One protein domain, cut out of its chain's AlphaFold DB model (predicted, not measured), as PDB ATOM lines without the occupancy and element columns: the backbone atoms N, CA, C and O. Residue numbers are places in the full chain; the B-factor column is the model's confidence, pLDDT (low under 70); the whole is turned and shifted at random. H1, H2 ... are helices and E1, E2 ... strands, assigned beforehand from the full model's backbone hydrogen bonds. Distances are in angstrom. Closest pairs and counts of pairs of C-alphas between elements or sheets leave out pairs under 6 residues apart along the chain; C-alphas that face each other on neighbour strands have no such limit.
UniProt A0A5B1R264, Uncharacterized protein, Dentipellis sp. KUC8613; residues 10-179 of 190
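This is residues 10 to 179 of the 190 residues of an uncharacterized protein of Dentipellis sp. KUC8613 (UniProt A0A5B1R264). Two sheets face to face, E5 E4 E7 E8 and E6 E3 E9, make a sandwich with the short helix H1 near one end and the hairpin of E1 and E2 over the other. The long helix H4 passes over that hairpin, H3 packs on its residues 159 to 166, and its residues 172 to 179 stick out. The 170 printed residues hold nine named strands, then four named helices; the class is mixed, helices and strands. E5 E4 E7 E8 is antiparallel, E6 E3 E9 mixed. The whole is compact, with a radius of gyration of the C-alphas of 16.1 A and spans of 44 by 43 by 30 A.

Begin at Asn 10: E1, residues 10 to 16, and E2, residues 19 to 26, form a hairpin, with N 12 and O 23 at 2.7 A. Next find E3, residues 34 to 41, antiparallel to E6, residues 69 to 76 (N 37 and O 73, 2.8 A), and parallel to E9, residues 102 to 105 (N 38 and O 102, 2.8 A). E4, residues 47 to 52, and E5, residues 59 to 65, form a hairpin, with N 49 and O 63 at 2.8 A. E4 is also antiparallel to E7, residues 78 to 86, with N 50 and O 83 at 2.8 A. E7 and E8, residues 89 to 98, form a hairpin, with N 84 and O 91 at 2.8 A. The sheet E5 E4 E7 E8 is twisted, and E8 bends by 71 degrees at residue 95. In the sandwich, two sheets face to face, their best planes are 11 degrees apart. The closest C-alphas of E2 and E5 are those of Cys 21 and Ile 60, 5.0 A. H1, residues 106 to 111, is on the sheet E5 E4 E7 E8 at a height of 9.4 A, across the strands. H2, residues 132 to 135, and H4, residues 156 to 179, only just touch, with 3 pairs of C-alphas within 8 A, the closest those of Leu 132 and Leu 156, 5.2 A. H3, residues 138 to 148, touches H4 at a steep tilt of 51 degrees, the same way, the closest C-alphas being those of Ala 148 and Tyr 163, 5.6 A. The closest C-alphas of E1 and H4 are those of Val 13 and Thr 164, 5.7 A. In H1, H3 and H4 every O i to N i+4 pair is within hydrogen-bond range; H2 is too short for one.

Find C-alpha 10 at (155.417, 172.187, 158.285), where E1 begins. E7 spans 24.7 A and E8 23.9 A. H4 runs 34.4 A, from C-alpha 156 at (136.163, 176.742, 155.662) to C-alpha 179 at (169.196, 177.707, 145.961).

The C-alphas farthest apart, those of Gly 122 and Gln 179, are 49.6 A apart. The printed part has no cut; the link from H1 to H2, residues 112 to 131, is long. Confidence is under 70 at residues 10 to 30, 147 to 148, 162 to 172 and 174 to 179.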
ATOM      1  N   ASN A  10     155.347 172.519 159.701       42.62
ATOM      2  CA  ASN A  10     155.417 172.187 158.285       42.62
ATOM      3  C   ASN A  10     154.040 171.702 157.839       42.62
ATOM      4  O   ASN A  10     153.698 170.525 157.965       42.62
ATOM      5  N   THR A  11     153.229 172.614 157.322       45.72
ATOM      6  CA  THR A  11     151.977 172.209 156.699       45.72
ATOM      7  C   THR A  11     152.210 171.935 155.229       45.72
ATOM      8  O   THR A  11     152.417 172.843 154.427       45.72
ATOM      9  N   THR A  12     152.207 170.659 154.874       46.22
ATOM     10  CA  THR A  12     152.296 170.227 153.488       46.22
ATOM     11  C   THR A  12     150.909 170.328 152.886       46.22
ATOM     12  O   THR A  12     150.027 169.531 153.204       46.22
ATOM     13  N   VAL A  13     150.722 171.324 152.023       42.62
ATOM     14  CA  VAL A  13     149.495 171.463 151.248       42.62
ATOM     15  C   VAL A  13     149.738 170.997 149.822       42.62
ATOM     16  O   VAL A  13     150.582 171.555 149.121       42.62
ATOM     17  N   TYR A  14     149.009 169.978 149.386       47.00
ATOM     18  CA  TYR A  14     149.112 169.433 148.033       47.00
ATOM     19  C   TYR A  14     147.731 169.125 147.462       47.00
ATOM     20  O   TYR A  14     146.751 169.029 148.189       47.00
ATOM     21  N   ASN A  15     147.633 169.035 146.138       33.69
ATOM     22  CA  ASN A  15     146.392 168.676 145.461       33.69
ATOM     23  C   ASN A  15     146.418 167.177 145.146       33.69
ATOM     24  O   ASN A  15     147.352 166.712 144.492       33.69
ATOM     25  N   TYR A  16     145.404 166.441 145.595       37.78
ATOM     26  CA  TYR A  16     145.204 165.037 145.244       37.78
ATOM     27  C   TYR A  16     143.825 164.882 144.604       37.78
ATOM     28  O   TYR A  16     142.805 165.223 145.203       37.78
ATOM     29  N   GLY A  17     143.790 164.424 143.348       36.59
ATOM     30  CA  GLY A  17     142.538 164.153 142.634       36.59
ATOM     31  C   GLY A  17     141.594 165.355 142.489       36.59
ATOM     32  O   GLY A  17     140.385 165.162 142.428       36.59
ATOM     33  N   GLY A  18     142.108 166.591 142.469       34.81
ATOM     34  CA  GLY A  18     141.294 167.810 142.400       34.81
ATOM     35  C   GLY A  18     140.877 168.375 143.761       34.81
ATOM     36  O   GLY A  18     140.248 169.430 143.799       34.81
ATOM     37  N   THR A  19     141.269 167.736 144.867       37.88
ATOM     38  CA  THR A  19     140.942 168.170 146.234       37.88
ATOM     39  C   THR A  19     142.184 168.713 146.940       37.88
ATOM     40  O   THR A  19     143.284 168.168 146.811       37.88
ATOM     41  N   VAL A  20     142.025 169.810 147.681       42.38
ATOM     42  CA  VAL A  20     143.077 170.367 148.549       42.38
ATOM     43  C   VAL A  20     143.345 169.378 149.683       42.38
ATOM     44  O   VAL A  20     142.393 168.954 150.315       42.38
ATOM     45  N   CYS A  21     144.604 169.022 149.939       41.03
ATOM     46  CA  CYS A  21     145.056 168.199 151.069       41.03
ATOM     47  C   CYS A  21     145.933 169.056 151.975       41.03
ATOM     48  O   CYS A  21     146.842 169.706 151.469       41.03
ATOM     49  N   VAL A  22     145.719 169.034 153.288       50.22
ATOM     50  CA  VAL A  22     146.458 169.808 154.295       50.22
ATOM     51  C   VAL A  22     147.033 168.867 155.362       50.22
ATOM     52  O   VAL A  22     146.374 168.524 156.340       50.22
ATOM     53  N   SER A  23     148.294 168.463 155.211       49.88
ATOM     54  CA  SER A  23     149.003 167.658 156.216       49.88
ATOM     55  C   SER A  23     149.827 168.550 157.138       49.88
ATOM     56  O   SER A  23     150.660 169.303 156.650       49.88
ATOM     57  N   TYR A  24     149.656 168.446 158.455       51.81
ATOM     58  CA  TYR A  24     150.473 169.175 159.431       51.81
ATOM     59  C   TYR A  24     151.561 168.250 159.999       51.81
ATOM     60  O   TYR A  24     151.277 167.437 160.873       51.81
ATOM     61  N   ARG A  25     152.819 168.381 159.561       44.66
ATOM     62  CA  ARG A  25     153.977 167.727 160.203       44.66
ATOM     63  C   ARG A  25     154.834 168.780 160.898       44.66
ATOM     64  O   ARG A  25     155.310 169.715 160.274       44.66
ATOM     65  N   ALA A  26     155.068 168.659 162.199       38.09
ATOM     66  CA  ALA A  26     156.001 169.555 162.884       38.09
ATOM     67  C   ALA A  26     157.460 169.118 162.653       38.09
ATOM     68  O   ALA A  26     157.768 167.929 162.716       38.09
ATOM     69  N   LEU A  27     158.375 170.073 162.457       43.84
ATOM     70  CA  LEU A  27     159.811 169.841 162.635       43.84
ATOM     71  C   LEU A  27     160.122 169.946 164.140       43.84
ATOM     72  O   LEU A  27     160.186 171.042 164.691       43.84
ATOM     73  N   GLY A  28     160.272 168.808 164.823       50.75
ATOM     74  CA  GLY A  28     160.756 168.729 166.211       50.75
ATOM     75  C   GLY A  28     159.693 168.410 167.272       50.75
ATOM     76  O   GLY A  28     159.811 167.384 167.932       50.75
ATOM     77  N   GLU A  29     158.662 169.248 167.452       56.50
ATOM     78  CA  GLU A  29     157.652 169.071 168.518       56.50
ATOM     79  C   GLU A  29     156.221 169.280 167.990       56.50
ATOM     80  O   GLU A  29     155.906 170.317 167.400       56.50
ATOM     81  N   ARG A  30     155.345 168.283 168.186       67.56
ATOM     82  CA  ARG A  30     153.966 168.285 167.670       67.56
ATOM     83  C   ARG A  30     153.115 169.327 168.402       67.56
ATOM     84  O   ARG A  30     153.116 169.383 169.629       67.56
ATOM     85  N   HIS A  31     152.369 170.145 167.651       73.00
ATOM     86  CA  HIS A  31     151.462 171.134 168.239       73.00
ATOM     87  C   HIS A  31     150.403 170.429 169.115       73.00
ATOM     88  O   HIS A  31     149.857 169.415 168.681       73.00
ATOM     89  N   PRO A  32     150.045 170.948 170.306       81.12
ATOM     90  CA  PRO A  32     149.099 170.286 171.219       81.12
ATOM     91  C   PRO A  32     147.683 170.113 170.645       81.12
ATOM     92  O   PRO A  32     146.891 169.330 171.170       81.12
ATOM     93  N   GLN A  33     147.362 170.843 169.575       82.81
ATOM     94  CA  GLN A  33     146.088 170.749 168.855       82.81
ATOM     95  C   GLN A  33     146.116 169.768 167.678       82.81
ATOM     96  O   GLN A  33     145.119 169.654 166.974       82.81
ATOM     97  N   ILE A  34     147.231 169.071 167.461       82.44
ATOM     98  CA  ILE A  34     147.331 167.980 166.492       82.44
ATOM     99  C   ILE A  34     147.104 166.662 167.235       82.44
ATOM    100  O   ILE A  34     147.693 166.429 168.293       82.44
ATOM    101  N   ALA A  35     146.247 165.821 166.671       87.00
ATOM    102  CA  ALA A  35     146.080 164.424 167.034       87.00
ATOM    103  C   ALA A  35     146.725 163.548 165.957       87.00
ATOM    104  O   ALA A  35     146.682 163.876 164.766       87.00
ATOM    105  N   ARG A  36     147.324 162.440 166.385       87.62
ATOM    106  CA  ARG A  36     147.907 161.453 165.481       87.62
ATOM    107  C   ARG A  36     147.001 160.257 165.325       87.62
ATOM    108  O   ARG A  36     146.575 159.664 166.309       87.62
ATOM    109  N   LEU A  37     146.799 159.867 164.083       90.81
ATOM    110  CA  LEU A  37     146.202 158.601 163.732       90.81
ATOM    111  C   LEU A  37     147.306 157.674 163.221       90.81
ATOM    112  O   LEU A  37     147.841 157.876 162.134       90.81
ATOM    113  N   ARG A  38     147.683 156.692 164.034       92.81
ATOM    114  CA  ARG A  38     148.636 155.653 163.656       92.81
ATOM    115  C   ARG A  38     147.920 154.583 162.847       92.81
ATOM    116  O   ARG A  38     146.926 154.032 163.308       92.81
ATOM    117  N   ILE A  39     148.432 154.312 161.659       93.62
ATOM    118  CA  ILE A  39     147.926 153.322 160.720       93.62
ATOM    119  C   ILE A  39     148.800 152.087 160.859       93.62
ATOM    120  O   ILE A  39     149.976 152.132 160.511       93.62
ATOM    121  N   ASP A  40     148.232 151.014 161.392       95.12
ATOM    122  CA  ASP A  40     148.841 149.691 161.426       95.12
ATOM    123  C   ASP A  40     148.300 148.881 160.245       95.12
ATOM    124  O   ASP A  40     147.164 148.390 160.281       95.12
ATOM    125  N   ASN A  41     149.066 148.836 159.151       95.19
ATOM    126  CA  ASN A  41     148.678 148.081 157.969       95.19
ATOM    127  C   ASN A  41     149.115 146.624 158.106       95.19
ATOM    128  O   ASN A  41     150.103 146.196 157.521       95.19
ATOM    129  N   ASP A  42     148.326 145.859 158.849       94.94
ATOM    130  CA  ASP A  42     148.509 144.427 159.082       94.94
ATOM    131  C   ASP A  42     148.038 143.542 157.908       94.94
ATOM    132  O   ASP A  42     147.805 142.338 158.064       94.94
ATOM    133  N   THR A  43     147.862 144.132 156.722       93.19
ATOM    134  CA  THR A  43     147.491 143.414 155.504       93.19
ATOM    135  C   THR A  43     148.687 143.192 154.581       93.19
ATOM    136  O   THR A  43     149.753 143.786 154.709       93.19
ATOM    137  N   GLN A  44     148.478 142.324 153.589       92.06
ATOM    138  CA  GLN A  44     149.488 141.941 152.601       92.06
ATOM    139  C   GLN A  44     149.579 142.904 151.401       92.06
ATOM    140  O   GLN A  44     150.354 142.663 150.477       92.06
ATOM    141  N   GLU A  45     148.784 143.979 151.377       91.69
ATOM    142  CA  GLU A  45     148.776 144.965 150.293       91.69
ATOM    143  C   GLU A  45     148.947 146.381 150.844       91.69
ATOM    144  O   GLU A  45     148.638 146.662 151.998       91.69
ATOM    145  N   SER A  46     149.416 147.307 150.007       92.62
ATOM    146  CA  SER A  46     149.451 148.718 150.388       92.62
ATOM    147  C   SER A  46     148.039 149.266 150.578       92.62
ATOM    148  O   SER A  46     147.169 149.058 149.726       92.62
ATOM    149  N   VAL A  47     147.846 150.054 151.627       93.56
ATOM    150  CA  VAL A  47     146.584 150.734 151.910       93.56
ATOM    151  C   VAL A  47     146.737 152.236 151.728       93.56
ATOM    152  O   VAL A  47     147.795 152.794 151.995       93.56
ATOM    153  N   THR A  48     145.684 152.914 151.281       92.88
ATOM    154  CA  THR A  48     145.609 154.379 151.343       92.88
ATOM    155  C   THR A  48     144.524 154.788 152.321       92.88
ATOM    156  O   THR A  48     143.377 154.363 152.196       92.88
ATOM    157  N   VAL A  49     144.894 155.617 153.289       92.31
ATOM    158  CA  VAL A  49     144.001 156.156 154.310       92.31
ATOM    159  C   VAL A  49     143.836 157.649 154.078       92.31
ATOM    160  O   VAL A  49     144.816 158.383 153.984       92.31
ATOM    161  N   GLU A  50     142.589 158.105 154.011       91.81
ATOM    162  CA  GLU A  50     142.225 159.506 153.840       91.81
ATOM    163  C   GLU A  50     141.390 159.988 155.031       91.81
ATOM    164  O   GLU A  50     140.428 159.340 155.438       91.81
ATOM    165  N   LEU A  51     141.717 161.166 155.555       90.94
ATOM    166  CA  LEU A  51     140.868 161.918 156.472       90.94
ATOM    167  C   LEU A  51     140.132 162.987 155.685       90.94
ATOM    168  O   LEU A  51     140.764 163.861 155.094       90.94
ATOM    169  N   LYS A  52     138.805 162.946 155.699       91.00
ATOM    170  CA  LYS A  52     137.940 163.946 155.073       91.00
ATOM    171  C   LYS A  52     137.112 164.658 156.125       91.00
ATOM    172  O   LYS A  52     136.868 164.141 157.205       91.00
ATOM    173  N   THR A  53     136.656 165.861 155.821       90.00
ATOM    174  CA  THR A  53     135.611 166.502 156.632       90.00
ATOM    175  C   THR A  53     134.327 165.659 156.622       90.00
ATOM    176  O   THR A  53     134.096 164.952 155.638       90.00
ATOM    177  N   PRO A  54     133.489 165.712 157.673       93.62
ATOM    178  CA  PRO A  54     132.225 164.982 157.722       93.62
ATOM    179  C   PRO A  54     131.366 165.224 156.476       93.62
ATOM    180  O   PRO A  54     131.086 166.368 156.117       93.62
ATOM    181  N   GLY A  55     130.953 164.152 155.805       89.12
ATOM    182  CA  GLY A  55     130.249 164.189 154.519       89.12
ATOM    183  C   GLY A  55     131.155 164.258 153.283       89.12
ATOM    184  O   GLY A  55     130.650 164.254 152.164       89.12
ATOM    185  N   GLY A  56     132.477 164.267 153.461       84.06
ATOM    186  CA  GLY A  56     133.453 164.015 152.402       84.06
ATOM    187  C   GLY A  56     133.803 165.199 151.498       84.06
ATOM    188  O   GLY A  56     134.530 164.993 150.529       84.06
ATOM    189  N   THR A  57     133.326 166.416 151.787       83.31
ATOM    190  CA  THR A  57     133.507 167.590 150.907       83.31
ATOM    191  C   THR A  57     134.976 167.978 150.731       83.31
ATOM    192  O   THR A  57     135.418 168.273 149.624       83.31
ATOM    193  N   PHE A  58     135.743 167.969 151.820       80.19
ATOM    194  CA  PHE A  58     137.159 168.341 151.817       80.19
ATOM    195  C   PHE A  58     138.032 167.180 152.268       80.19
ATOM    196  O   PHE A  58     137.770 166.602 153.323       80.19
ATOM    197  N   LEU A  59     139.092 166.897 151.512       82.75
ATOM    198  CA  LEU A  59     140.199 166.049 151.938       82.75
ATOM    199  C   LEU A  59     141.098 166.855 152.880       82.75
ATOM    200  O   LEU A  59     141.421 168.007 152.627       82.75
ATOM    201  N   ILE A  60     141.464 166.274 154.009       80.12
ATOM    202  CA  ILE A  60     142.297 166.921 155.019       80.12
ATOM    203  C   ILE A  60     143.677 166.303 154.969       80.12
ATOM    204  O   ILE A  60     144.642 167.015 154.748       80.12
ATOM    205  N   ALA A  61     143.788 164.987 155.064       79.69
ATOM    206  CA  ALA A  61     145.077 164.324 154.970       79.69
ATOM    207  C   ALA A  61     144.936 162.994 154.234       79.69
ATOM    208  O   ALA A  61     143.874 162.380 154.266       79.69
ATOM    209  N   THR A  62     145.999 162.557 153.570       85.94
ATOM    210  CA  THR A  62     146.085 161.225 152.973       85.94
ATOM    211  C   THR A  62     147.471 160.644 153.219       85.94
ATOM    212  O   THR A  62     148.455 161.388 153.289       85.94
ATOM    213  N   GLN A  63     147.529 159.334 153.415       85.44
ATOM    214  CA  GLN A  63     148.753 158.571 153.608       85.44
ATOM    215  C   GLN A  63     148.578 157.196 152.978       85.44
ATOM    216  O   GLN A  63     147.577 156.518 153.209       85.44
ATOM    217  N   THR A  64     149.569 156.789 152.190       87.88
ATOM    218  CA  THR A  64     149.681 155.420 151.695       87.88
ATOM    219  C   THR A  64     150.706 154.689 152.544       87.88
ATOM    220  O   THR A  64     151.819 155.185 152.704       87.88
ATOM    221  N   THR A  65     150.329 153.530 153.064       87.44
ATOM    222  CA  THR A  65     151.155 152.698 153.944       87.44
ATOM    223  C   THR A  65     151.417 151.371 153.247       87.44
ATOM    224  O   THR A  65     150.493 150.784 152.672       87.44
ATOM    225  N   GLY A  66     152.674 150.922 153.223       90.19
ATOM    226  CA  GLY A  66     153.046 149.635 152.641       90.19
ATOM    227  C   GLY A  66     152.463 148.459 153.423       90.19
ATOM    228  O   GLY A  66     151.929 148.627 154.517       90.19
ATOM    229  N   ALA A  67     152.512 147.268 152.830       92.12
ATOM    230  CA  ALA A  67     152.085 146.038 153.495       92.12
ATOM    231  C   ALA A  67     152.968 145.749 154.718       92.12
ATOM    232  O   ALA A  67     154.187 145.901 154.627       92.12
ATOM    233  N   ASP A  68     152.358 145.317 155.823       91.69
ATOM    234  CA  ASP A  68     153.026 145.044 157.103       91.69
ATOM    235  C   ASP A  68     153.842 146.245 157.651       91.69
ATOM    236  O   ASP A  68     154.819 146.077 158.389       91.69
ATOM    237  N   GLU A  69     153.457 147.474 157.284       93.31
ATOM    238  CA  GLU A  69     154.086 148.716 157.743       93.31
ATOM    239  C   GLU A  69     153.185 149.501 158.699       93.31
ATOM    240  O   GLU A  69     151.956 149.403 158.686       93.31
ATOM    241  N   MET A  70     153.826 150.352 159.502       91.44
ATOM    242  CA  MET A  70     153.147 151.342 160.323       91.44
ATOM    243  C   MET A  70     153.517 152.747 159.870       91.44
ATOM    244  O   MET A  70     154.698 153.076 159.765       91.44
ATOM    245  N   ASP A  71     152.509 153.594 159.707       89.38
ATOM    246  CA  ASP A  71     152.679 155.008 159.385       89.38
ATOM    247  C   ASP A  71     151.818 155.890 160.287       89.38
ATOM    248  O   ASP A  71     150.862 155.445 160.918       89.38
ATOM    249  N   ASP A  72     152.151 157.176 160.335       86.38
ATOM    250  CA  ASP A  72     151.420 158.161 161.123       86.38
ATOM    251  C   ASP A  72     150.752 159.203 160.208       86.38
ATOM    252  O   ASP A  72     151.391 159.804 159.337       86.38
ATOM    253  N   LEU A  73     149.472 159.470 160.465       86.12
ATOM    254  CA  LEU A  73     148.693 160.534 159.842       86.12
ATOM    255  C   LEU A  73     148.327 161.591 160.892       86.12
ATOM    256  O   LEU A  73     147.507 161.360 161.777       86.12
ATOM    257  N   ASP A  74     148.954 162.761 160.801       81.94
ATOM    258  CA  ASP A  74     148.752 163.868 161.737       81.94
ATOM    259  C   ASP A  74     147.701 164.861 161.194       81.94
ATOM    260  O   ASP A  74     147.791 165.318 160.047       81.94
ATOM    261  N   ALA A  75     146.720 165.228 162.026       83.69
ATOM    262  CA  ALA A  75     145.665 166.194 161.699       83.69
ATOM    263  C   ALA A  75     145.286 167.060 162.913       83.69
ATOM    264  O   ALA A  75     145.566 166.709 164.059       83.69
ATOM    265  N   LEU A  76     144.647 168.211 162.679       85.44
ATOM    266  CA  LEU A  76     144.085 169.014 163.771       85.44
ATOM    267  C   LEU A  76     142.988 168.236 164.505       85.44
ATOM    268  O   LEU A  76     142.322 167.384 163.930       85.44
ATOM    269  N   LYS A  77     142.783 168.532 165.785       88.31
ATOM    270  CA  LYS A  77     141.709 167.911 166.560       88.31
ATOM    271  C   LYS A  77     140.345 168.383 166.056       88.31
ATOM    272  O   LYS A  77     139.995 169.548 166.232       88.31
ATOM    273  N   ALA A  78     139.583 167.485 165.446       91.31
ATOM    274  CA  ALA A  78     138.206 167.697 165.004       91.31
ATOM    275  C   ALA A  78     137.542 166.341 164.703       91.31
ATOM    276  O   ALA A  78     138.111 165.277 164.963       91.31
ATOM    277  N   THR A  79     136.332 166.386 164.156       94.94
ATOM    278  CA  THR A  79     135.635 165.202 163.648       94.94
ATOM    279  C   THR A  79     135.856 165.078 162.141       94.94
ATOM    280  O   THR A  79     135.769 166.075 161.425       94.94
ATOM    281  N   TYR A  80     136.125 163.862 161.665       93.75
ATOM    282  CA  TYR A  80     136.448 163.543 160.274       93.75
ATOM    283  C   TYR A  80     135.747 162.263 159.816       93.75
ATOM    284  O   TYR A  80     135.451 161.387 160.619       93.75
ATOM    285  N   ASP A  81     135.541 162.113 158.515       95.00
ATOM    286  CA  ASP A  81     135.300 160.813 157.902       95.00
ATOM    287  C   ASP A  81     136.648 160.169 157.563       95.00
ATOM    288  O   ASP A  81     137.507 160.795 156.940       95.00
ATOM    289  N   LEU A  82     136.831 158.916 157.966       95.06
ATOM    290  CA  LEU A  82     138.006 158.113 157.644       95.06
ATOM    291  C   LEU A  82     137.675 157.220 156.449       95.06
ATOM    292  O   LEU A  82     136.761 156.400 156.527       95.06
ATOM    293  N   VAL A  83     138.419 157.353 155.359       94.50
ATOM    294  CA  VAL A  83     138.267 156.518 154.164       94.50
ATOM    295  C   VAL A  83     139.489 155.622 154.031       94.50
ATOM    296  O   VAL A  83     140.614 156.110 154.026       94.50
ATOM    297  N   VAL A  84     139.269 154.318 153.908       94.56
ATOM    298  CA  VAL A  84     140.324 153.313 153.750       94.56
ATOM    299  C   VAL A  84     140.156 152.646 152.393       94.56
ATOM    300  O   VAL A  84     139.138 152.005 152.133       94.56
ATOM    301  N   ALA A  85     141.143 152.803 151.517       92.75
ATOM    302  CA  ALA A  85     141.193 152.182 150.201       92.75
ATOM    303  C   ALA A  85     142.244 151.062 150.178       92.75
ATOM    304  O   ALA A  85     143.436 151.323 150.340       92.75
ATOM    305  N   HIS A  86     141.800 149.825 149.953       89.94
ATOM    306  CA  HIS A  86     142.620 148.611 149.999       89.94
ATOM    307  C   HIS A  86     142.169 147.618 148.917       89.94
ATOM    308  O   HIS A  86     140.988 147.271 148.856       89.94
ATOM    309  N   GLY A  87     143.080 147.148 148.058       81.12
ATOM    310  CA  GLY A  87     142.784 146.105 147.061       81.12
ATOM    311  C   GLY A  87     141.596 146.404 146.134       81.12
ATOM    312  O   GLY A  87     140.822 145.512 145.791       81.12
ATOM    313  N   GLY A  88     141.377 147.679 145.785       81.62
ATOM    314  CA  GLY A  88     140.232 148.128 144.977       81.62
ATOM    315  C   GLY A  88     138.896 148.222 145.730       81.62
ATOM    316  O   GLY A  88     137.878 148.559 145.125       81.62
ATOM    317  N   ARG A  89     138.883 147.952 147.039       86.88
ATOM    318  CA  ARG A  89     137.746 148.190 147.938       86.88
ATOM    319  C   ARG A  89     137.954 149.506 148.676       86.88
ATOM    320  O   ARG A  89     139.084 149.901 148.954       86.88
ATOM    321  N   THR A  90     136.855 150.180 148.990       91.12
ATOM    322  CA  THR A  90     136.871 151.419 149.765       91.12
ATOM    323  C   THR A  90     135.858 151.310 150.886       91.12
ATOM    324  O   THR A  90     134.674 151.122 150.620       91.12
ATOM    325  N   GLU A  91     136.330 151.459 152.116       94.06
ATOM    326  CA  GLU A  91     135.506 151.534 153.315       94.06
ATOM    327  C   GLU A  91     135.514 152.965 153.851       94.06
ATOM    328  O   GLU A  91     136.495 153.696 153.711       94.06
ATOM    329  N   THR A  92     134.400 153.406 154.430       94.31
ATOM    330  CA  THR A  92     134.291 154.744 155.025       94.31
ATOM    331  C   THR A  92     133.698 154.650 156.418       94.31
ATOM    332  O   THR A  92     132.528 154.304 156.582       94.31
ATOM    333  N   VAL A  93     134.490 155.027 157.418       94.69
ATOM    334  CA  VAL A  93     134.054 155.170 158.806       94.69
ATOM    335  C   VAL A  93     133.696 156.630 159.041       94.69
ATOM    336  O   VAL A  93     134.547 157.515 158.967       94.69
ATOM    337  N   ARG A  94     132.416 156.894 159.302       94.94
ATOM    338  CA  ARG A  94     131.918 158.266 159.439       94.94
ATOM    339  C   ARG A  94     132.141 158.838 160.827       94.94
ATOM    340  O   ARG A  94     131.953 158.132 161.824       94.94
ATOM    341  N   ASN A  95     132.405 160.138 160.870       95.50
ATOM    342  CA  ASN A  95     132.462 160.944 162.084       95.50
ATOM    343  C   ASN A  95     133.440 160.430 163.158       95.50
ATOM    344  O   ASN A  95     133.131 160.442 164.348       95.50
ATOM    345  N   VAL A  96     134.624 159.981 162.757       95.38
ATOM    346  CA  VAL A  96     135.741 159.677 163.657       95.38
ATOM    347  C   VAL A  96     136.206 160.962 164.345       95.38
ATOM    348  O   VAL A  96     136.577 161.941 163.698       95.38
ATOM    349  N   ARG A  97     136.187 160.971 165.676       94.56
ATOM    350  CA  ARG A  97     136.503 162.132 166.507       94.56
ATOM    351  C   ARG A  97     137.961 162.093 166.964       94.56
ATOM    352  O   ARG A  97     138.289 161.487 167.981       94.56
ATOM    353  N   LEU A  98     138.835 162.817 166.276       92.06
ATOM    354  CA  LEU A  98     140.247 162.915 166.644       92.06
ATOM    355  C   LEU A  98     140.441 163.974 167.735       92.06
ATOM    356  O   LEU A  98     140.495 165.170 167.467       92.06
ATOM    357  N   THR A  99     140.535 163.537 168.991       91.06
ATOM    358  CA  THR A  99     140.807 164.418 170.152       91.06
ATOM    359  C   THR A  99     142.134 164.117 170.842       91.06
ATOM    360  O   THR A  99     142.701 164.989 171.508       91.06
ATOM    361  N   GLU A 100     142.659 162.921 170.618       90.56
ATOM    362  CA  GLU A 100     143.926 162.405 171.121       90.56
ATOM    363  C   GLU A 100     144.537 161.449 170.092       90.56
ATOM    364  O   GLU A 100     143.983 161.262 169.004       90.56
ATOM    365  N   ASP A 101     145.691 160.877 170.416       91.12
ATOM    366  CA  ASP A 101     146.338 159.915 169.534       91.12
ATOM    367  C   ASP A 101     145.561 158.600 169.524       91.12
ATOM    368  O   ASP A 101     145.200 158.074 170.574       91.12
ATOM    369  N   ASN A 102     145.316 158.073 168.331       91.00
ATOM    370  CA  ASN A 102     144.586 156.832 168.114       91.00
ATOM    371  C   ASN A 102     145.399 155.915 167.200       91.00
ATOM    372  O   ASN A 102     146.158 156.393 166.355       91.00
ATOM    373  N   THR A 103     145.205 154.610 167.343       92.50
ATOM    374  CA  THR A 103     145.715 153.607 166.404       92.50
ATOM    375  C   THR A 103     144.530 152.974 165.696       92.50
ATOM    376  O   THR A 103     143.511 152.708 166.329       92.50
ATOM    377  N   LEU A 104     144.664 152.740 164.396       92.25
ATOM    378  CA  LEU A 104     143.745 151.921 163.620       92.25
ATOM    379  C   LEU A 104     144.508 150.742 163.032       92.25
ATOM    380  O   LEU A 104     145.610 150.920 162.511       92.25
ATOM    381  N   THR A 105     143.888 149.573 163.075       94.81
ATOM    382  CA  THR A 105     144.382 148.370 162.413       94.81
ATOM    383  C   THR A 105     143.520 148.112 161.186       94.81
ATOM    384  O   THR A 105     142.290 148.122 161.259       94.81
ATOM    385  N   ILE A 106     144.147 147.950 160.021       94.31
ATOM    386  CA  ILE A 106     143.417 147.916 158.748       94.31
ATOM    387  C   ILE A 106     142.478 146.716 158.667       94.31
ATOM    388  O   ILE A 106     141.335 146.876 158.231       94.31
ATOM    389  N   SER A 107     142.908 145.538 159.116       93.00
ATOM    390  CA  SER A 107     142.054 144.349 159.124       93.00
ATOM    391  C   SER A 107     140.776 144.533 159.953       93.00
ATOM    392  O   SER A 107     139.708 144.103 159.510       93.00
ATOM    393  N   GLU A 108     140.845 145.231 161.093       93.06
ATOM    394  CA  GLU A 108     139.690 145.545 161.946       93.06
ATOM    395  C   GLU A 108     138.689 146.436 161.204       93.06
ATOM    396  O   GLU A 108     137.508 146.095 161.100       93.06
ATOM    397  N   ILE A 109     139.173 147.514 160.575       93.12
ATOM    398  CA  ILE A 109     138.329 148.416 159.782       93.12
ATOM    399  C   ILE A 109     137.658 147.670 158.625       93.12
ATOM    400  O   ILE A 109     136.459 147.832 158.401       93.12
ATOM    401  N   LEU A 110     138.404 146.824 157.907       90.75
ATOM    402  CA  LEU A 110     137.868 146.025 156.800       90.75
ATOM    403  C   LEU A 110     136.864 144.956 157.265       90.75
ATOM    404  O   LEU A 110     135.996 144.551 156.490       90.75
ATOM    405  N   ALA A 111     136.962 144.504 158.517       90.31
ATOM    406  CA  ALA A 111     135.986 143.625 159.156       90.31
ATOM    407  C   ALA A 111     134.766 144.384 159.720       90.31
ATOM    408  O   ALA A 111     133.797 143.752 160.149       90.31
ATOM    409  N   GLY A 112     134.789 145.721 159.700       87.19
ATOM    410  CA  GLY A 112     133.760 146.582 160.277       87.19
ATOM    411  C   GLY A 112     133.867 146.750 161.795       87.19
ATOM    412  O   GLY A 112     132.942 147.295 162.404       87.19
ATOM    413  N   ASP A 113     134.963 146.301 162.410       91.25
ATOM    414  CA  ASP A 113     135.249 146.575 163.813       91.25
ATOM    415  C   ASP A 113     135.891 147.957 163.942       91.25
ATOM    416  O   ASP A 113     137.021 148.206 163.530       91.25
ATOM    417  N   VAL A 114     135.115 148.890 164.488       86.56
ATOM    418  CA  VAL A 114     135.521 150.285 164.696       86.56
ATOM    419  C   VAL A 114     135.436 150.678 166.167       86.56
ATOM    420  O   VAL A 114     135.416 151.865 166.484       86.56
ATOM    421  N   ALA A 115     135.360 149.704 167.083       82.69
ATOM    422  CA  ALA A 115     135.181 149.970 168.511       82.69
ATOM    423  C   ALA A 115     136.348 150.768 169.123       82.69
ATOM    424  O   ALA A 115     136.143 151.512 170.083       82.69
ATOM    425  N   GLY A 116     137.549 150.644 168.549       82.12
ATOM    426  CA  GLY A 116     138.736 151.405 168.945       82.12
ATOM    427  C   GLY A 116     138.749 152.865 168.479       82.12
ATOM    428  O   GLY A 116     139.594 153.631 168.934       82.12
ATOM    429  N   LEU A 117     137.823 153.275 167.604       88.81
ATOM    430  CA  LEU A 117     137.764 154.638 167.080       88.81
ATOM    431  C   LEU A 117     136.625 155.427 167.741       88.81
ATOM    432  O   LEU A 117     135.455 155.083 167.561       88.81
ATOM    433  N   PRO A 118     136.916 156.519 168.471       92.12
ATOM    434  CA  PRO A 118     135.873 157.381 169.017       92.12
ATOM    435  C   PRO A 118     135.071 158.032 167.886       92.12
ATOM    436  O   PRO A 118     135.643 158.531 166.915       92.12
ATOM    437  N   ARG A 119     133.739 158.060 168.016       92.75
ATOM    438  CA  ARG A 119     132.830 158.608 166.996       92.75
ATOM    439  C   ARG A 119     131.910 159.680 167.563       92.75
ATOM    440  O   ARG A 119     131.464 159.598 168.707       92.75
ATOM    441  N   ASP A 120     131.626 160.683 166.745       93.44
ATOM    442  CA  ASP A 120     130.671 161.752 167.019       93.44
ATOM    443  C   ASP A 120     129.478 161.644 166.062       93.44
ATOM    444  O   ASP A 120     129.407 162.300 165.024       93.44
ATOM    445  N   GLU A 121     128.519 160.782 166.394       88.75
ATOM    446  CA  GLU A 121     127.335 160.533 165.553       88.75
ATOM    447  C   GLU A 121     126.464 161.789 165.332       88.75
ATOM    448  O   GLU A 121     125.628 161.803 164.431       88.75
ATOM    449  N   GLY A 122     126.657 162.851 166.123       88.81
ATOM    450  CA  GLY A 122     125.951 164.125 165.977       88.81
ATOM    451  C   GLY A 122     126.627 165.128 165.039       88.81
ATOM    452  O   GLY A 122     126.057 166.196 164.807       88.81
ATOM    453  N   ALA A 123     127.820 164.826 164.517       90.12
ATOM    454  CA  ALA A 123     128.577 165.775 163.711       90.12
ATOM    455  C   ALA A 123     127.843 166.110 162.395       90.12
ATOM    456  O   ALA A 123     127.489 165.203 161.632       90.12
ATOM    457  N   PRO A 124     127.604 167.404 162.106       90.75
ATOM    458  CA  PRO A 124     126.949 167.812 160.876       90.75
ATOM    459  C   PRO A 124     127.891 167.654 159.682       90.75
ATOM    460  O   PRO A 124     129.108 167.789 159.798       90.75
ATOM    461  N   THR A 125     127.308 167.441 158.505       92.00
ATOM    462  CA  THR A 125     128.051 167.499 157.246       92.00
ATOM    463  C   THR A 125     128.663 168.881 157.044       92.00
ATOM    464  O   THR A 125     127.989 169.905 157.157       92.00
ATOM    465  N   VAL A 126     129.940 168.887 156.689       88.88
ATOM    466  CA  VAL A 126     130.712 170.078 156.365       88.88
ATOM    467  C   VAL A 126     130.618 170.344 154.868       88.88
ATOM    468  O   VAL A 126     130.775 169.447 154.041       88.88
ATOM    469  N   THR A 127     130.378 171.600 154.514       87.62
ATOM    470  CA  THR A 127     130.216 172.074 153.136       87.62
ATOM    471  C   THR A 127     131.089 173.303 152.895       87.62
ATOM    472  O   THR A 127     131.669 173.860 153.825       87.62
ATOM    473  N   GLU A 128     131.143 173.793 151.656       81.44
ATOM    474  CA  GLU A 128     131.841 175.046 151.328       81.44
ATOM    475  C   GLU A 128     131.298 176.278 152.059       81.44
ATOM    476  O   GLU A 128     132.028 177.248 152.252       81.44
ATOM    477  N   ALA A 129     130.035 176.243 152.489       85.50
ATOM    478  CA  ALA A 129     129.416 177.328 153.239       85.50
ATOM    479  C   ALA A 129     129.657 177.239 154.755       85.50
ATOM    480  O   ALA A 129     129.384 178.216 155.452       85.50
ATOM    481  N   THR A 130     130.152 176.103 155.257       89.69
ATOM    482  CA  THR A 130     130.421 175.895 156.685       89.69
ATOM    483  C   THR A 130     131.495 176.865 157.160       89.69
ATOM    484  O   THR A 130     132.517 177.052 156.493       89.69
ATOM    485  N   ARG A 131     131.263 177.499 158.310       91.00
ATOM    486  CA  ARG A 131     132.214 178.450 158.899       91.00
ATOM    487  C   ARG A 131     133.304 177.740 159.693       91.00
ATOM    488  O   ARG A 131     133.126 176.611 160.151       91.00
ATOM    489  N   LEU A 132     134.439 178.409 159.877       85.81
ATOM    490  CA  LEU A 132     135.527 177.878 160.699       85.81
ATOM    491  C   LEU A 132     135.094 177.626 162.144       85.81
ATOM    492  O   LEU A 132     135.469 176.599 162.696       85.81
ATOM    493  N   ASP A 133     134.298 178.520 162.732       89.50
ATOM    494  CA  ASP A 133     133.777 178.394 164.101       89.50
ATOM    495  C   ASP A 133     132.684 177.325 164.276       89.50
ATOM    496  O   ASP A 133     132.366 176.942 165.403       89.50
ATOM    497  N   GLU A 134     132.129 176.820 163.174       89.56
ATOM    498  CA  GLU A 134     131.208 175.680 163.162       89.56
ATOM    499  C   GLU A 134     131.953 174.343 163.109       89.56
ATOM    500  O   GLU A 134     131.444 173.339 163.604       89.56
ATOM    501  N   PHE A 135     133.148 174.322 162.511       88.44
ATOM    502  CA  PHE A 135     133.938 173.102 162.342       88.44
ATOM    503  C   PHE A 135     135.026 172.934 163.409       88.44
ATOM    504  O   PHE A 135     135.177 171.859 163.990       88.44
ATOM    505  N   PHE A 136     135.774 173.997 163.696       88.31
ATOM    506  CA  PHE A 136     136.784 174.031 164.745       88.31
ATOM    507  C   PHE A 136     136.271 174.812 165.950       88.31
ATOM    508  O   PHE A 136     135.589 175.824 165.823       88.31
ATOM    509  N   SER A 137     136.665 174.379 167.145       86.00
ATOM    510  CA  SER A 137     136.289 175.045 168.393       86.00
ATOM    511  C   SER A 137     137.477 175.182 169.345       86.00
ATOM    512  O   SER A 137     138.522 174.550 169.170       86.00
ATOM    513  N   GLY A 138     137.324 176.057 170.343       90.12
ATOM    514  CA  GLY A 138     138.311 176.261 171.404       90.12
ATOM    515  C   GLY A 138     139.707 176.618 170.882       90.12
ATOM    516  O   GLY A 138     139.867 177.451 169.990       90.12
ATOM    517  N   ASP A 139     140.724 175.969 171.445       83.56
ATOM    518  CA  ASP A 139     142.126 176.227 171.109       83.56
ATOM    519  C   ASP A 139     142.491 175.827 169.674       83.56
ATOM    520  O   ASP A 139     143.401 176.415 169.084       83.56
ATOM    521  N   VAL A 140     141.781 174.857 169.086       80.19
ATOM    522  CA  VAL A 140     141.979 174.467 167.683       80.19
ATOM    523  C   VAL A 140     141.569 175.619 166.771       80.19
ATOM    524  O   VAL A 140     142.356 176.031 165.922       80.19
ATOM    525  N   LEU A 141     140.385 176.200 167.001       82.75
ATOM    526  CA  LEU A 141     139.907 177.359 166.242       82.75
ATOM    527  C   LEU A 141     140.877 178.532 166.354       82.75
ATOM    528  O   LEU A 141     141.235 179.129 165.344       82.75
ATOM    529  N   LYS A 142     141.346 178.827 167.572       78.06
ATOM    530  CA  LYS A 142     142.337 179.883 167.797       78.06
ATOM    531  C   LYS A 142     143.620 179.632 167.002       78.06
ATOM    532  O   LYS A 142     144.116 180.537 166.345       78.06
ATOM    533  N   THR A 143     144.112 178.394 167.012       77.75
ATOM    534  CA  THR A 143     145.304 177.999 166.246       77.75
ATOM    535  C   THR A 143     145.108 178.236 164.750       77.75
ATOM    536  O   THR A 143     146.000 178.767 164.098       77.75
ATOM    537  N   VAL A 144     143.946 177.868 164.202       76.56
ATOM    538  CA  VAL A 144     143.640 178.057 162.775       76.56
ATOM    539  C   VAL A 144     143.542 179.539 162.422       76.56
ATOM    540  O   VAL A 144     144.142 179.962 161.442       76.56
ATOM    541  N   VAL A 145     142.834 180.327 163.232       78.88
ATOM    542  CA  VAL A 145     142.686 181.781 163.058       78.88
ATOM    543  C   VAL A 145     144.043 182.477 163.058       78.88
ATOM    544  O   VAL A 145     144.340 183.233 162.133       78.88
ATOM    545  N   ASP A 146     144.885 182.174 164.048       75.19
ATOM    546  CA  ASP A 146     146.199 182.795 164.205       75.19
ATOM    547  C   ASP A 146     147.162 182.358 163.085       75.19
ATOM    548  O   ASP A 146     147.887 183.184 162.535       75.19
ATOM    549  N   ALA A 147     147.171 181.071 162.716       69.12
ATOM    550  CA  ALA A 147     148.107 180.536 161.724       69.12
ATOM    551  C   ALA A 147     147.712 180.841 160.272       69.12
ATOM    552  O   ALA A 147     148.586 180.935 159.410       69.12
ATOM    553  N   ALA A 148     146.413 180.935 159.982       67.56
ATOM    554  CA  ALA A 148     145.904 181.198 158.640       67.56
ATOM    555  C   ALA A 148     145.569 182.678 158.400       67.56
ATOM    556  O   ALA A 148     145.244 183.034 157.270       67.56
ATOM    557  N   GLU A 149     145.645 183.524 159.436       77.31
ATOM    558  CA  GLU A 149     145.258 184.942 159.394       77.31
ATOM    559  C   GLU A 149     143.828 185.141 158.851       77.31
ATOM    560  O   GLU A 149     143.561 185.984 157.992       77.31
ATOM    561  N   VAL A 150     142.895 184.325 159.346       80.25
ATOM    562  CA  VAL A 150     141.479 184.299 158.935       80.25
ATOM    563  C   VAL A 150     140.565 184.616 160.109       80.25
ATOM    564  O   VAL A 150     140.893 184.321 161.254       80.25
ATOM    565  N   ALA A 151     139.382 185.172 159.850       87.06
ATOM    566  CA  ALA A 151     138.383 185.354 160.902       87.06
ATOM    567  C   ALA A 151     137.593 184.052 161.178       87.06
ATOM    568  O   ALA A 151     137.315 183.301 160.244       87.06
ATOM    569  N   PRO A 152     137.129 183.805 162.421       87.25
ATOM    570  CA  PRO A 152     136.305 182.633 162.753       87.25
ATOM    571  C   PRO A 152     135.034 182.489 161.901       87.25
ATOM    572  O   PRO A 152     134.568 181.384 161.646       87.25
ATOM    573  N   SER A 153     134.478 183.616 161.449       92.12
ATOM    574  CA  SER A 153     133.281 183.661 160.610       92.12
ATOM    575  C   SER A 153     133.547 183.383 159.129       92.12
ATOM    576  O   SER A 153     132.598 183.362 158.346       92.12
ATOM    577  N   GLU A 154     134.810 183.246 158.718       88.12
ATOM    578  CA  GLU A 154     135.147 182.897 157.340       88.12
ATOM    579  C   GLU A 154     134.735 181.463 157.011       88.12
ATOM    580  O   GLU A 154     134.668 180.583 157.873       88.12
ATOM    581  N   ARG A 155     134.461 181.237 155.726       88.19
ATOM    582  CA  ARG A 155     134.099 179.921 155.209       88.19
ATOM    583  C   ARG A 155     135.312 179.005 155.204       88.19
ATOM    584  O   ARG A 155     136.394 179.405 154.775       88.19
ATOM    585  N   LEU A 156     135.111 177.752 155.601       81.81
ATOM    586  CA  LEU A 156     136.163 176.742 155.662       81.81
ATOM    587  C   LEU A 156     136.862 176.567 154.306       81.81
ATOM    588  O   LEU A 156     138.085 176.527 154.259       81.81
ATOM    589  N   GLY A 157     136.107 176.534 153.201       74.69
ATOM    590  CA  GLY A 157     136.687 176.423 151.858       74.69
ATOM    591  C   GLY A 157     137.612 177.595 151.502       74.69
ATOM    592  O   GLY A 157     138.708 177.388 150.982       74.69
ATOM    593  N   GLU A 158     137.215 178.824 151.843       77.44
ATOM    594  CA  GLU A 158     138.020 180.032 151.610       77.44
ATOM    595  C   GLU A 158     139.271 180.049 152.497       77.44
ATOM    596  O   GLU A 158     140.368 180.359 152.025       77.44
ATOM    597  N   ALA A 159     139.131 179.651 153.762       74.69
ATOM    598  CA  ALA A 159     140.237 179.551 154.701       74.69
ATOM    599  C   ALA A 159     141.263 178.485 154.283       74.69
ATOM    600  O   ALA A 159     142.463 178.760 154.276       74.69
ATOM    601  N   LEU A 160     140.808 177.303 153.854       71.19
ATOM    602  CA  LEU A 160     141.672 176.246 153.318       71.19
ATOM    603  C   LEU A 160     142.407 176.712 152.053       71.19
ATOM    604  O   LEU A 160     143.602 176.453 151.902       71.19
ATOM    605  N   ALA A 161     141.736 177.448 151.162       70.00
ATOM    606  CA  ALA A 161     142.363 178.005 149.966       70.00
ATOM    607  C   ALA A 161     143.432 179.061 150.300       70.00
ATOM    608  O   ALA A 161     144.535 179.025 149.746       70.00
ATOM    609  N   LYS A 162     143.154 179.973 151.243       68.19
ATOM    610  CA  LYS A 162     144.141 180.951 151.740       68.19
ATOM    611  C   LYS A 162     145.351 180.255 152.349       68.19
ATOM    612  O   LYS A 162     146.488 180.598 152.020       68.19
ATOM    613  N   TYR A 163     145.098 179.241 153.166       65.50
ATOM    614  CA  TYR A 163     146.134 178.445 153.799       65.50
ATOM    615  C   TYR A 163     147.016 177.726 152.769       65.50
ATOM    616  O   TYR A 163     148.243 177.776 152.838       65.50
ATOM    617  N   THR A 164     146.391 177.147 151.743       60.94
ATOM    618  CA  THR A 164     147.078 176.544 150.592       60.94
ATOM    619  C   THR A 164     148.016 177.533 149.912       60.94
ATOM    620  O   THR A 164     149.189 177.235 149.684       60.94
ATOM    621  N   ALA A 165     147.519 178.736 149.626       64.50
ATOM    622  CA  ALA A 165     148.297 179.775 148.966       64.50
ATOM    623  C   ALA A 165     149.446 180.311 149.839       64.50
ATOM    624  O   ALA A 165     150.457 180.770 149.301       64.50
ATOM    625  N   LEU A 166     149.302 180.292 151.168       64.38
ATOM    626  CA  LEU A 166     150.355 180.675 152.108       64.38
ATOM    627  C   LEU A 166     151.460 179.611 152.166       64.38
ATOM    628  O   LEU A 166     152.630 179.943 151.984       64.38
ATOM    629  N   ALA A 167     151.091 178.338 152.336       58.72
ATOM    630  CA  ALA A 167     152.035 177.224 152.399       58.72
ATOM    631  C   ALA A 167     152.863 177.095 151.106       58.72
ATOM    632  O   ALA A 167     154.081 176.932 151.154       58.72
ATOM    633  N   GLN A 168     152.229 177.258 149.939       60.03
ATOM    634  CA  GLN A 168     152.931 177.263 148.650       60.03
ATOM    635  C   GLN A 168     153.943 178.410 148.539       60.03
ATOM    636  O   GLN A 168     155.060 178.198 148.068       60.03
ATOM    637  N   ARG A 169     153.582 179.615 148.999       65.31
ATOM    638  CA  ARG A 169     154.499 180.765 149.016       65.31
ATOM    639  C   ARG A 169     155.697 180.522 149.931       65.31
ATOM    640  O   ARG A 169     156.821 180.793 149.523       65.31
ATOM    641  N   GLN A 170     155.475 179.968 151.121       63.69
ATOM    642  CA  GLN A 170     156.552 179.642 152.061       63.69
ATOM    643  C   GLN A 170     157.480 178.547 151.518       63.69
ATOM    644  O   GLN A 170     158.698 178.684 151.596       63.69
ATOM    645  N   ALA A 171     156.933 177.498 150.896       57.03
ATOM    646  CA  ALA A 171     157.734 176.446 150.271       57.03
ATOM    647  C   ALA A 171     158.603 176.986 149.120       57.03
ATOM    648  O   ALA A 171     159.775 176.631 149.008       57.03
ATOM    649  N   GLN A 172     158.058 177.884 148.292       66.25
ATOM    650  CA  GLN A 172     158.812 178.544 147.222       66.25
ATOM    651  C   GLN A 172     159.922 179.447 147.772       66.25
ATOM    652  O   GLN A 172     161.030 179.439 147.240       66.25
ATOM    653  N   GLN A 173     159.658 180.189 148.851       70.12
ATOM    654  CA  GLN A 173     160.663 181.019 149.521       70.12
ATOM    655  C   GLN A 173     161.794 180.170 150.114       70.12
ATOM    656  O   GLN A 173     162.958 180.454 149.847       70.12
ATOM    657  N   ALA A 174     161.473 179.077 150.811       61.81
ATOM    658  CA  ALA A 174     162.473 178.163 151.360       61.81
ATOM    659  C   ALA A 174     163.337 177.508 150.265       61.81
ATOM    660  O   ALA A 174     164.549 177.365 150.422       61.81
ATOM    661  N   GLN A 175     162.739 177.146 149.121       63.19
ATOM    662  CA  GLN A 175     163.486 176.630 147.970       63.19
ATOM    663  C   GLN A 175     164.385 177.697 147.336       63.19
ATOM    664  O   GLN A 175     165.525 177.396 146.983       63.19
ATOM    665  N   ALA A 176     163.909 178.937 147.215       67.06
ATOM    666  CA  ALA A 176     164.709 180.045 146.704       67.06
ATOM    667  C   ALA A 176     165.899 180.351 147.630       67.06
ATOM    668  O   ALA A 176     167.027 180.486 147.158       67.06
ATOM    669  N   GLU A 177     165.694 180.380 148.947       64.56
ATOM    670  CA  GLU A 177     166.760 180.573 149.937       64.56
ATOM    671  C   GLU A 177     167.796 179.440 149.898       64.56
ATOM    672  O   GLU A 177     169.000 179.709 149.881       64.56
ATOM    673  N   ALA A 178     167.351 178.184 149.781       59.41
ATOM    674  CA  ALA A 178     168.237 177.028 149.640       59.41
ATOM    675  C   ALA A 178     169.067 177.075 148.341       59.41
ATOM    676  O   ALA A 178     170.258 176.761 148.353       59.41
ATOM    677  N   GLN A 179     168.477 177.520 147.228       60.69
ATOM    678  CA  GLN A 179     169.196 177.707 145.961       60.69
ATOM    679  C   GLN A 179     170.193 178.871 146.022       60.69
ATOM    680  O   GLN A 179     171.281 178.775 145.455       60.69
TER     681      GLN A 179